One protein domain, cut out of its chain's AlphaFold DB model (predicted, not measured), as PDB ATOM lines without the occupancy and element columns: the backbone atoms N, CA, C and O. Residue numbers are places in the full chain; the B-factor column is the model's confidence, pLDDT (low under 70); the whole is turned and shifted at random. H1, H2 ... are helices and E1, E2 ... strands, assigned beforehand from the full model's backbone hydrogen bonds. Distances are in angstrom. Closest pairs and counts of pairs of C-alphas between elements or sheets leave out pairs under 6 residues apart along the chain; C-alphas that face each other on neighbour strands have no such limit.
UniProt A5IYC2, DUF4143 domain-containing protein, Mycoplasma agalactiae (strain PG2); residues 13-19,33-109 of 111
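This is residues 13 to 19 and 33 to 109 of the 111 residues of the protein "DUF4143 domain-containing protein" of Mycoplasma agalactiae (strain PG2) (UniProt A5IYC2). One long helix, H3, packs with its residues 65 to 77 on one face of a three-stranded sheet whose other face is bare, making two layers, while its early part reaches beyond the sheet to where two short helices, H1 and H2, lie. The 84 printed residues hold three named helices, then three named strands, a mixed class; the antiparallel sheet, order E1 E2 E3, is a meander, each strand the antiparallel neighbour of the one before. The whole is only just loose, close to compact, with a radius of gyration of the C-alphas of 14.4 A, and flat, spanning 44 by 33 by 18 A.

Start at residues 16 to 17, which pair, parallel, with residues 84 to 85 of E1, residues 81 to 87. Next find H1, residues 39 to 45, which only just touches residues 63 to 67 of H3, residues 57 to 78, with 3 pairs of C-alphas within 8 A; the closest, Gln 39 and Leu 67, are 6.6 A apart. They run opposite ways at a steep tilt of 41 degrees. H2, residues 50 to 53, is close to H3 but not clearly touching; their closest C-alphas, Leu 53 and Tyr 60, are 5.5 A apart. H3 is on the sheet at a height of 10.4 A, along the strands, at 3 degrees to E1 on the local plane; its closest C-alphas to E1 are Thr 76 and Glu 82, 5.9 A. E1 and E2, residues 93 to 100, form a hairpin, with N 84 and O 97 at 2.8 A, within hydrogen-bond range. E2 and E3, residues 105 to 108, form another, with N 98 and O 106 at 2.8 A. In H1 and H3 every O i to N i+4 pair is within hydrogen-bond range; H2 is too short for one.

Find C-alpha 39 at (-19.806, -6.747, 46.963), where H1 begins. From C-alpha 57 at (-4.581, -2.883, 50.251), H3 runs 31.3 A. E1 spans 20.3 A and E2 20.5 A, bending by 52 degrees at residue 96; E3 ends at C-alpha 108, (-10.795, 4.922, 32.286).

The C-alphas farthest apart, Lys 51 and Gly 102, are 44.1 A apart. Residues 20 to 32 are not printed; C-alphas 19 and 33 are 13.8 A apart across the cut. The links between named elements are tight, and no printed residue has a pLDDT under 70.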
ATOM      1  N   ASP A  13     -23.201  -9.995  38.081       87.69
ATOM      2  CA  ASP A  13     -23.498  -8.898  37.160       87.69
ATOM      3  C   ASP A  13     -22.256  -8.612  36.306       87.69
ATOM      4  O   ASP A  13     -21.571  -7.598  36.461       87.69
ATOM      5  N   ASN A  14     -21.940  -9.561  35.420       86.94
ATOM      6  CA  ASN A  14     -20.726  -9.554  34.604       86.94
ATOM      7  C   ASN A  14     -20.569  -8.269  33.779       86.94
ATOM      8  O   ASN A  14     -21.545  -7.635  33.357       86.94
ATOM      9  N   LEU A  15     -19.313  -7.910  33.515       86.75
ATOM     10  CA  LEU A  15     -18.971  -6.813  32.620       86.75
ATOM     11  C   LEU A  15     -18.580  -7.373  31.252       86.75
ATOM     12  O   LEU A  15     -17.686  -8.218  31.131       86.75
ATOM     13  N   LYS A  16     -19.287  -6.913  30.220       86.69
ATOM     14  CA  LYS A  16     -19.086  -7.381  28.850       86.69
ATOM     15  C   LYS A  16     -17.792  -6.792  28.280       86.69
ATOM     16  O   LYS A  16     -17.515  -5.613  28.507       86.69
ATOM     17  N   PRO A  17     -17.001  -7.568  27.525       86.00
ATOM     18  CA  PRO A  17     -15.925  -6.994  26.734       86.00
ATOM     19  C   PRO A  17     -16.506  -6.086  25.649       86.00
ATOM     20  O   PRO A  17     -17.524  -6.416  25.037       86.00
ATOM     21  N   LEU A  18     -15.843  -4.961  25.392       83.50
ATOM     22  CA  LEU A  18     -16.121  -4.138  24.228       83.50
ATOM     23  C   LEU A  18     -15.860  -5.010  23.002       83.50
ATOM     24  O   LEU A  18     -14.753  -5.526  22.829       83.50
ATOM     25  N   ALA A  19     -16.876  -5.208  22.168       70.75
ATOM     26  CA  ALA A  19     -16.721  -5.901  20.901       70.75
ATOM     27  C   ALA A  19     -16.260  -4.873  19.861       70.75
ATOM     28  O   ALA A  19     -17.092  -4.113  19.363       70.75
ATOM     29  N   LYS A  33     -15.472 -10.378  32.483       80.81
ATOM     30  CA  LYS A  33     -15.051 -10.283  33.883       80.81
ATOM     31  C   LYS A  33     -16.272 -10.541  34.754       80.81
ATOM     32  O   LYS A  33     -17.327  -9.917  34.594       80.81
ATOM     33  N   LYS A  34     -16.117 -11.500  35.664       81.06
ATOM     34  CA  LYS A  34     -17.171 -11.893  36.594       81.06
ATOM     35  C   LYS A  34     -17.149 -10.975  37.797       81.06
ATOM     36  O   LYS A  34     -16.165 -10.947  38.531       81.06
ATOM     37  N   TYR A  35     -18.263 -10.300  38.015       85.62
ATOM     38  CA  TYR A  35     -18.483  -9.466  39.184       85.62
ATOM     39  C   TYR A  35     -19.673 -10.000  39.963       85.62
ATOM     40  O   TYR A  35     -20.635 -10.493  39.375       85.62
ATOM     41  N   PHE A  36     -19.604  -9.909  41.290       87.62
ATOM     42  CA  PHE A  36     -20.785 -10.116  42.115       87.62
ATOM     43  C   PHE A  36     -21.739  -8.941  41.933       87.62
ATOM     44  O   PHE A  36     -21.307  -7.792  41.896       87.62
ATOM     45  N   SER A  37     -23.035  -9.232  41.884       86.56
ATOM     46  CA  SER A  37     -24.075  -8.198  41.872       86.56
ATOM     47  C   SER A  37     -24.060  -7.352  43.148       86.56
ATOM     48  O   SER A  37     -24.478  -6.195  43.136       86.56
ATOM     49  N   ASP A  38     -23.561  -7.924  44.249       86.44
ATOM     50  CA  ASP A  38     -23.321  -7.220  45.501       86.44
ATOM     51  C   ASP A  38     -21.962  -7.607  46.101       86.44
ATOM     52  O   ASP A  38     -21.689  -8.774  46.388       86.44
ATOM     53  N   GLN A  39     -21.114  -6.607  46.330       84.06
ATOM     54  CA  GLN A  39     -19.806  -6.747  46.963       84.06
ATOM     55  C   GLN A  39     -19.928  -7.304  48.388       84.06
ATOM     56  O   GLN A  39     -19.010  -7.986  48.845       84.06
ATOM     57  N   SER A  40     -21.061  -7.086  49.076       85.31
ATOM     58  CA  SER A  40     -21.349  -7.671  50.396       85.31
ATOM     59  C   SER A  40     -21.206  -9.200  50.406       85.31
ATOM     60  O   SER A  40     -20.712  -9.770  51.382       85.31
ATOM     61  N   LEU A  41     -21.527  -9.864  49.288       86.81
ATOM     62  CA  LEU A  41     -21.369 -11.309  49.120       86.81
ATOM     63  C   LEU A  41     -19.898 -11.720  49.108       86.81
ATOM     64  O   LEU A  41     -19.531 -12.697  49.760       86.81
ATOM     65  N   ALA A  42     -19.045 -10.964  48.414       85.31
ATOM     66  CA  ALA A  42     -17.606 -11.217  48.406       85.31
ATOM     67  C   ALA A  42     -17.012 -11.053  49.814       85.31
ATOM     68  O   ALA A  42     -16.245 -11.908  50.260       85.31
ATOM     69  N   TYR A  43     -17.428 -10.013  50.547       85.25
ATOM     70  CA  TYR A  43     -17.022  -9.805  51.941       85.25
ATOM     71  C   TYR A  43     -17.431 -10.974  52.849       85.25
ATOM     72  O   TYR A  43     -16.609 -11.462  53.631       85.25
ATOM     73  N   ALA A  44     -18.677 -11.441  52.728       87.06
ATOM     74  CA  ALA A  44     -19.210 -12.539  53.528       87.06
ATOM     75  C   ALA A  44     -18.516 -13.877  53.218       87.06
ATOM     76  O   ALA A  44     -18.113 -14.587  54.140       87.06
ATOM     77  N   LEU A  45     -18.318 -14.200  51.935       87.25
ATOM     78  CA  LEU A  45     -17.676 -15.447  51.493       87.25
ATOM     79  C   LEU A  45     -16.210 -15.540  51.922       87.25
ATOM     80  O   LEU A  45     -15.734 -16.619  52.267       87.25
ATOM     81  N   LEU A  46     -15.497 -14.415  51.920       85.38
ATOM     82  CA  LEU A  46     -14.092 -14.354  52.321       85.38
ATOM     83  C   LEU A  46     -13.911 -14.184  53.842       85.38
ATOM     84  O   LEU A  46     -12.777 -14.136  54.323       85.38
ATOM     85  N   ASN A  47     -15.008 -14.099  54.607       84.69
ATOM     86  CA  ASN A  47     -15.018 -13.862  56.054       84.69
ATOM     87  C   ASN A  47     -14.125 -12.668  56.458       84.69
ATOM     88  O   ASN A  47     -13.292 -12.737  57.374       84.69
ATOM     89  N   ILE A  48     -14.247 -11.570  55.705       82.94
ATOM     90  CA  ILE A  48     -13.426 -10.374  55.882       82.94
ATOM     91  C   ILE A  48     -14.138  -9.411  56.827       82.94
ATOM     92  O   ILE A  48     -15.207  -8.888  56.527       82.94
ATOM     93  N   ALA A  49     -13.502  -9.107  57.956       79.31
ATOM     94  CA  ALA A  49     -13.899  -7.981  58.795       79.31
ATOM     95  C   ALA A  49     -13.332  -6.665  58.235       79.31
ATOM     96  O   ALA A  49     -12.207  -6.647  57.738       79.31
ATOM     97  N   ALA A  50     -14.033  -5.540  58.420       75.81
ATOM     98  CA  ALA A  50     -13.584  -4.209  57.976       75.81
ATOM     99  C   ALA A  50     -12.125  -3.881  58.375       75.81
ATOM    100  O   ALA A  50     -11.351  -3.362  57.579       75.81
ATOM    101  N   LYS A  51     -11.706  -4.278  59.586       76.69
ATOM    102  CA  LYS A  51     -10.329  -4.089  60.092       76.69
ATOM    103  C   LYS A  51      -9.251  -4.894  59.348       76.69
ATOM    104  O   LYS A  51      -8.067  -4.605  59.505       76.69
ATOM    105  N   LYS A  52      -9.620  -5.946  58.608       78.06
ATOM    106  CA  LYS A  52      -8.685  -6.711  57.767       78.06
ATOM    107  C   LYS A  52      -8.426  -6.009  56.432       78.06
ATOM    108  O   LYS A  52      -7.294  -6.059  55.974       78.06
ATOM    109  N   LEU A  53      -9.411  -5.307  55.864       76.19
ATOM    110  CA  LEU A  53      -9.253  -4.579  54.594       76.19
ATOM    111  C   LEU A  53      -8.213  -3.470  54.676       76.19
ATOM    112  O   LEU A  53      -7.425  -3.298  53.760       76.19
ATOM    113  N   THR A  54      -8.130  -2.783  55.813       78.44
ATOM    114  CA  THR A  54      -7.101  -1.755  56.023       78.44
ATOM    115  C   THR A  54      -5.677  -2.320  56.044       78.44
ATOM    116  O   THR A  54      -4.725  -1.554  55.971       78.44
ATOM    117  N   LYS A  55      -5.514  -3.642  56.204       83.56
ATOM    118  CA  LYS A  55      -4.208  -4.317  56.179       83.56
ATOM    119  C   LYS A  55      -3.885  -4.944  54.824       83.56
ATOM    120  O   LYS A  55      -2.715  -5.193  54.559       83.56
ATOM    121  N   ASP A  56      -4.897  -5.209  54.002       86.38
ATOM    122  CA  ASP A  56      -4.759  -5.828  52.685       86.38
ATOM    123  C   ASP A  56      -5.237  -4.849  51.608       86.38
ATOM    124  O   ASP A  56      -6.390  -4.863  51.174       86.38
ATOM    125  N   VAL A  57      -4.323  -3.956  51.221       85.44
ATOM    126  CA  VAL A  57      -4.581  -2.883  50.251       85.44
ATOM    127  C   VAL A  57      -4.922  -3.447  48.871       85.44
ATOM    128  O   VAL A  57      -5.750  -2.873  48.171       85.44
ATOM    129  N   ASN A  58      -4.353  -4.598  48.504       87.44
ATOM    130  CA  ASN A  58      -4.620  -5.237  47.218       87.44
ATOM    131  C   ASN A  58      -6.059  -5.755  47.157       87.44
ATOM    132  O   ASN A  58      -6.790  -5.469  46.212       87.44
ATOM    133  N   LEU A  59      -6.491  -6.484  48.189       85.50
ATOM    134  CA  LEU A  59      -7.865  -6.972  48.276       85.50
ATOM    135  C   LEU A  59      -8.870  -5.821  48.367       85.50
ATOM    136  O   LEU A  59      -9.938  -5.884  47.761       85.50
ATOM    137  N   TYR A  60      -8.517  -4.766  49.105       86.94
ATOM    138  CA  TYR A  60      -9.305  -3.542  49.151       86.94
ATOM    139  C   TYR A  60      -9.458  -2.912  47.761       86.94
ATOM    140  O   TYR A  60     -10.583  -2.601  47.385       86.94
ATOM    141  N   GLY A  61      -8.371  -2.787  46.989       88.12
ATOM    142  CA  GLY A  61      -8.392  -2.263  45.620       88.12
ATOM    143  C   GLY A  61      -9.348  -3.045  44.720       88.12
ATOM    144  O   GLY A  61     -10.292  -2.472  44.188       88.12
ATOM    145  N   ILE A  62      -9.218  -4.375  44.681       86.19
ATOM    146  CA  ILE A  62     -10.085  -5.249  43.867       86.19
ATOM    147  C   ILE A  62     -11.572  -5.077  44.228       86.19
ATOM    148  O   ILE A  62     -12.452  -5.028  43.359       86.19
ATOM    149  N   LEU A  63     -11.883  -4.998  45.525       87.06
ATOM    150  CA  LEU A  63     -13.260  -4.832  46.000       87.06
ATOM    151  C   LEU A  63     -13.790  -3.418  45.738       87.06
ATOM    152  O   LEU A  63     -14.974  -3.263  45.434       87.06
ATOM    153  N   PHE A  64     -12.925  -2.408  45.818       87.44
ATOM    154  CA  PHE A  64     -13.241  -1.022  45.495       87.44
ATOM    155  C   PHE A  64     -13.514  -0.841  44.000       87.44
ATOM    156  O   PHE A  64     -14.555  -0.299  43.642       87.44
ATOM    157  N   GLU A  65     -12.656  -1.363  43.125       88.69
ATOM    158  CA  GLU A  65     -12.877  -1.372  41.676       88.69
ATOM    159  C   GLU A  65     -14.216  -2.025  41.332       88.69
ATOM    160  O   GLU A  65     -15.020  -1.473  40.582       88.69
ATOM    161  N   THR A  66     -14.504  -3.173  41.953       88.31
ATOM    162  CA  THR A  66     -15.781  -3.867  41.768       88.31
ATOM    163  C   THR A  66     -16.966  -3.005  42.218       88.31
ATOM    164  O   THR A  66     -18.016  -3.034  41.576       88.31
ATOM    165  N   LEU A  67     -16.832  -2.250  43.316       90.00
ATOM    166  CA  LEU A  67     -17.849  -1.304  43.795       90.00
ATOM    167  C   LEU A  67     -18.081  -0.168  42.798       90.00
ATOM    168  O   LEU A  67     -19.220   0.076  42.408       90.00
ATOM    169  N   VAL A  68     -17.002   0.457  42.325       91.56
ATOM    170  CA  VAL A  68     -17.052   1.533  41.330       91.56
ATOM    171  C   VAL A  68     -17.721   1.054  40.040       91.56
ATOM    172  O   VAL A  68     -18.585   1.745  39.511       91.56
ATOM    173  N   ILE A  69     -17.393  -0.147  39.554       90.56
ATOM    174  CA  ILE A  69     -17.997  -0.720  38.341       90.56
ATOM    175  C   ILE A  69     -19.502  -0.949  38.513       90.56
ATOM    176  O   ILE A  69     -20.273  -0.622  37.609       90.56
ATOM    177  N   ARG A  70     -19.939  -1.491  39.657       91.38
ATOM    178  CA  ARG A  70     -21.371  -1.676  39.955       91.38
ATOM    179  C   ARG A  70     -22.114  -0.345  39.905       91.38
ATOM    180  O   ARG A  70     -23.150  -0.259  39.246       91.38
ATOM    181  N   ASP A  71     -21.584   0.673  40.572       92.12
ATOM    182  CA  ASP A  71     -22.219   1.988  40.636       92.12
ATOM    183  C   ASP A  71     -22.232   2.660  39.259       92.12
ATOM    184  O   ASP A  71     -23.264   3.184  38.840       92.12
ATOM    185  N   LEU A  72     -21.137   2.562  38.497       92.31
ATOM    186  CA  LEU A  72     -21.085   3.058  37.120       92.31
ATOM    187  C   LEU A  72     -22.149   2.395  36.250       92.31
ATOM    188  O   LEU A  72     -22.881   3.107  35.578       92.31
ATOM    189  N   LYS A  73     -22.319   1.071  36.319       91.69
ATOM    190  CA  LYS A  73     -23.373   0.371  35.564       91.69
ATOM    191  C   LYS A  73     -24.776   0.872  35.904       91.69
ATOM    192  O   LYS A  73     -25.636   0.906  35.028       91.69
ATOM    193  N   ILE A  74     -25.029   1.242  37.159       92.00
ATOM    194  CA  ILE A  74     -26.313   1.826  37.569       92.00
ATOM    195  C   ILE A  74     -26.472   3.219  36.952       92.00
ATOM    196  O   ILE A  74     -27.501   3.497  36.335       92.00
ATOM    197  N   TYR A  75     -25.453   4.075  37.069       93.12
ATOM    198  CA  TYR A  75     -25.506   5.436  36.535       93.12
ATOM    199  C   TYR A  75     -25.608   5.469  35.011       93.12
ATOM    200  O   TYR A  75     -26.390   6.252  34.480       93.12
ATOM    201  N   THR A  76     -24.878   4.623  34.289       92.44
ATOM    202  CA  THR A  76     -24.925   4.602  32.821       92.44
ATOM    203  C   THR A  76     -26.257   4.078  32.308       92.44
ATOM    204  O   THR A  76     -26.837   4.698  31.423       92.44
ATOM    205  N   ARG A  77     -26.815   3.024  32.922       90.19
ATOM    206  CA  ARG A  77     -28.162   2.534  32.583       90.19
ATOM    207  C   ARG A  77     -29.228   3.611  32.782       90.19
ATOM    208  O   ARG A  77     -30.177   3.668  32.013       90.19
ATOM    209  N   ALA A  78     -29.073   4.468  33.792       92.88
ATOM    210  CA  ALA A  78     -29.975   5.595  34.021       92.88
ATOM    211  C   ALA A  78     -29.811   6.745  33.002       92.88
ATOM    212  O   ALA A  78     -30.681   7.607  32.933       92.88
ATOM    213  N   ASN A  79     -28.717   6.771  32.235       91.31
ATOM    214  CA  ASN A  79     -28.386   7.804  31.246       91.31
ATOM    215  C   ASN A  79     -28.312   7.242  29.808       91.31
ATOM    216  O   ASN A  79     -27.583   7.788  28.982       91.31
ATOM    217  N   ASP A  80     -29.026   6.148  29.508       90.94
ATOM    218  CA  ASP A  80     -29.040   5.491  28.186       90.94
ATOM    219  C   ASP A  80     -27.631   5.201  27.628       90.94
ATOM    220  O   ASP A  80     -27.312   5.468  26.463       90.94
ATOM    221  N   ALA A  81     -26.774   4.666  28.501       92.62
ATOM    222  CA  ALA A  81     -25.379   4.363  28.224       92.62
ATOM    223  C   ALA A  81     -24.985   2.965  28.714       92.62
ATOM    224  O   ALA A  81     -25.504   2.447  29.709       92.62
ATOM    225  N   GLU A  82     -24.005   2.371  28.043       91.06
ATOM    226  CA  GLU A  82     -23.517   1.023  28.322       91.06
ATOM    227  C   GLU A  82     -22.088   1.045  28.866       91.06
ATOM    228  O   GLU A  82     -21.305   1.946  28.566       91.06
ATOM    229  N   VAL A  83     -21.753   0.041  29.684       92.31
ATOM    230  CA  VAL A  83     -20.410  -0.130  30.259       92.31
ATOM    231  C   VAL A  83     -19.779  -1.403  29.730       92.31
ATOM    232  O   VAL A  83     -20.372  -2.484  29.789       92.31
ATOM    233  N   TYR A  84     -18.533  -1.279  29.301       91.19
ATOM    234  CA  TYR A  84     -17.706  -2.355  28.795       91.19
ATOM    235  C   TYR A  84     -16.338  -2.359  29.469       91.19
ATOM    236  O   TYR A  84     -15.930  -1.392  30.104       91.19
ATOM    237  N   GLN A  85     -15.611  -3.448  29.277       89.75
ATOM    238  CA  GLN A  85     -14.183  -3.549  29.575       89.75
ATOM    239  C   GLN A  85     -13.397  -3.858  28.303       89.75
ATOM    240  O   GLN A  85     -13.960  -4.338  27.318       89.75
ATOM    241  N   TYR A  86     -12.083  -3.672  28.327       88.12
ATOM    242  CA  TYR A  86     -11.228  -4.051  27.210       88.12
ATOM    243  C   TYR A  86      -9.927  -4.679  27.691       88.12
ATOM    244  O   TYR A  86      -9.241  -4.133  28.553       88.12
ATOM    245  N   GLN A  87      -9.562  -5.800  27.072       85.50
ATOM    246  CA  GLN A  87      -8.251  -6.412  27.231       85.50
ATOM    247  C   GLN A  87      -7.815  -7.064  25.915       85.50
ATOM    248  O   GLN A  87      -8.584  -7.819  25.310       85.50
ATOM    249  N   ASP A  88      -6.590  -6.803  25.459       85.00
ATOM    250  CA  ASP A  88      -6.026  -7.424  24.253       85.00
ATOM    251  C   ASP A  88      -5.028  -8.560  24.571       85.00
ATOM    252  O   ASP A  88      -4.771  -8.910  25.725       85.00
ATOM    253  N   TYR A  89      -4.485  -9.199  23.529       81.31
ATOM    254  CA  TYR A  89      -3.452 -10.245  23.664       81.31
ATOM    255  C   TYR A  89      -2.041  -9.698  23.919       81.31
ATOM    256  O   TYR A  89      -1.113 -10.484  24.090       81.31
ATOM    257  N   LYS A  90      -1.864  -8.375  23.899       83.44
ATOM    258  CA  LYS A  90      -0.619  -7.693  24.269       83.44
ATOM    259  C   LYS A  90      -0.664  -7.205  25.724       83.44
ATOM    260  O   LYS A  90       0.203  -6.433  26.116       83.44
ATOM    261  N   ASP A  91      -1.669  -7.653  26.480       79.69
ATOM    262  CA  ASP A  91      -1.957  -7.283  27.865       79.69
ATOM    263  C   ASP A  91      -2.188  -5.775  28.078       79.69
ATOM    264  O   ASP A  91      -2.001  -5.250  29.173       79.69
ATOM    265  N   ASN A  92      -2.668  -5.069  27.047       84.12
ATOM    266  CA  ASN A  92      -3.238  -3.739  27.233       84.12
ATOM    267  C   ASN A  92      -4.643  -3.872  27.817       84.12
ATOM    268  O   ASN A  92      -5.488  -4.572  27.251       84.12
ATOM    269  N   GLU A  93      -4.898  -3.161  28.913       86.38
ATOM    270  CA  GLU A  93      -6.141  -3.256  29.672       86.38
ATOM    271  C   GLU A  93      -6.738  -1.882  29.993       86.38
ATOM    272  O   GLU A  93      -6.030  -0.935  30.369       86.38
ATOM    273  N   ILE A  94      -8.059  -1.809  29.826       89.00
ATOM    274  CA  ILE A  94      -8.928  -0.710  30.233       89.00
ATOM    275  C   ILE A  94     -10.069  -1.326  31.042       89.00
ATOM    276  O   ILE A  94     -10.840  -2.133  30.511       89.00
ATOM    277  N   ASP A  95     -10.192  -0.924  32.304       87.81
ATOM    278  CA  ASP A  95     -11.189  -1.501  33.210       87.81
ATOM    279  C   ASP A  95     -12.609  -1.115  32.831       87.81
ATOM    280  O   ASP A  95     -13.509  -1.952  32.890       87.81
ATOM    281  N   VAL A  96     -12.803   0.146  32.435       91.94
ATOM    282  CA  VAL A  96     -14.120   0.695  32.137       91.94
ATOM    283  C   VAL A  96     -14.101   1.534  30.866       91.94
ATOM    284  O   VAL A  96     -13.314   2.468  30.713       91.94
ATOM    285  N   ILE A  97     -15.038   1.231  29.977       92.62
ATOM    286  CA  ILE A  97     -15.406   2.017  28.805       92.62
ATOM    287  C   ILE A  97     -16.901   2.291  28.911       92.62
ATOM    288  O   ILE A  97     -17.681   1.353  29.031       92.62
ATOM    289  N   ILE A  98     -17.298   3.559  28.881       92.81
ATOM    290  CA  ILE A  98     -18.700   3.977  28.854       92.81
ATOM    291  C   ILE A  98     -19.003   4.467  27.448       92.81
ATOM    292  O   ILE A  98     -18.284   5.329  26.945       92.81
ATOM    293  N   GLU A  99     -20.055   3.938  26.838       92.44
ATOM    294  CA  GLU A  99     -20.530   4.329  25.512       92.44
ATOM    295  C   GLU A  99     -21.952   4.881  25.635       92.44
ATOM    296  O   GLU A  99     -22.861   4.195  26.109       92.44
ATOM    297  N   LEU A 100     -22.134   6.144  25.251       90.75
ATOM    298  CA  LEU A 100     -23.441   6.788  25.169       90.75
ATOM    299  C   LEU A 100     -24.153   6.326  23.891       90.75
ATOM    300  O   LEU A 100     -23.519   6.087  22.865       90.75
ATOM    301  N   SER A 101     -25.487   6.317  23.901       86.25
ATOM    302  CA  SER A 101     -26.299   6.019  22.706       86.25
ATOM    303  C   SER A 101     -25.996   6.911  21.486       86.25
ATOM    304  O   SER A 101     -26.235   6.502  20.350       86.25
ATOM    305  N   GLY A 102     -25.434   8.107  21.701       83.56
ATOM    306  CA  GLY A 102     -24.982   9.024  20.648       83.56
ATOM    307  C   GLY A 102     -23.651   8.657  19.973       83.56
ATOM    308  O   GLY A 102     -23.267   9.329  19.019       83.56
ATOM    309  N   GLY A 103     -22.949   7.619  20.442       83.75
ATOM    310  CA  GLY A 103     -21.647   7.177  19.918       83.75
ATOM    311  C   GLY A 103     -20.429   7.844  20.569       83.75
ATOM    312  O   GLY A 103     -19.292   7.442  20.311       83.75
ATOM    313  N   ASP A 104     -20.652   8.832  21.435       89.12
ATOM    314  CA  ASP A 104     -19.617   9.376  22.308       89.12
ATOM    315  C   ASP A 104     -19.241   8.346  23.379       89.12
ATOM    316  O   ASP A 104     -20.100   7.673  23.954       89.12
ATOM    317  N   TRP A 105     -17.949   8.233  23.675       91.69
ATOM    318  CA  TRP A 105     -17.446   7.270  24.649       91.69
ATOM    319  C   TRP A 105     -16.324   7.852  25.504       91.69
ATOM    320  O   TRP A 105     -15.591   8.754  25.091       91.69
ATOM    321  N   CYS A 106     -16.157   7.302  26.705       91.62
ATOM    322  CA  CYS A 106     -15.016   7.582  27.570       91.62
ATOM    323  C   CYS A 106     -14.427   6.285  28.126       91.62
ATOM    324  O   CYS A 106     -15.159   5.355  28.455       91.62
ATOM    325  N   ALA A 107     -13.103   6.232  28.261       92.06
ATOM    326  CA  ALA A 107     -12.388   5.087  28.816       92.06
ATOM    327  C   ALA A 107     -11.550   5.505  30.021       92.06
ATOM    328  O   ALA A 107     -10.875   6.538  29.993       92.06
ATOM    329  N   LYS A 108     -11.562   4.684  31.070       89.75
ATOM    330  CA  LYS A 108     -10.795   4.922  32.286       89.75
ATOM    331  C   LYS A 108     -10.300   3.610  32.885       89.75
ATOM    332  O   LYS A 108     -11.004   2.603  32.896       89.75
ATOM    333  N   ARG A 109      -9.074   3.665  33.400       87.06
ATOM    334  CA  ARG A 109      -8.499   2.639  34.261       87.06
ATOM    335  C   ARG A 109      -8.735   2.996  35.726       87.06
ATOM    336  O   ARG A 109      -8.652   4.179  36.082       87.06
TER     337      ARG A 109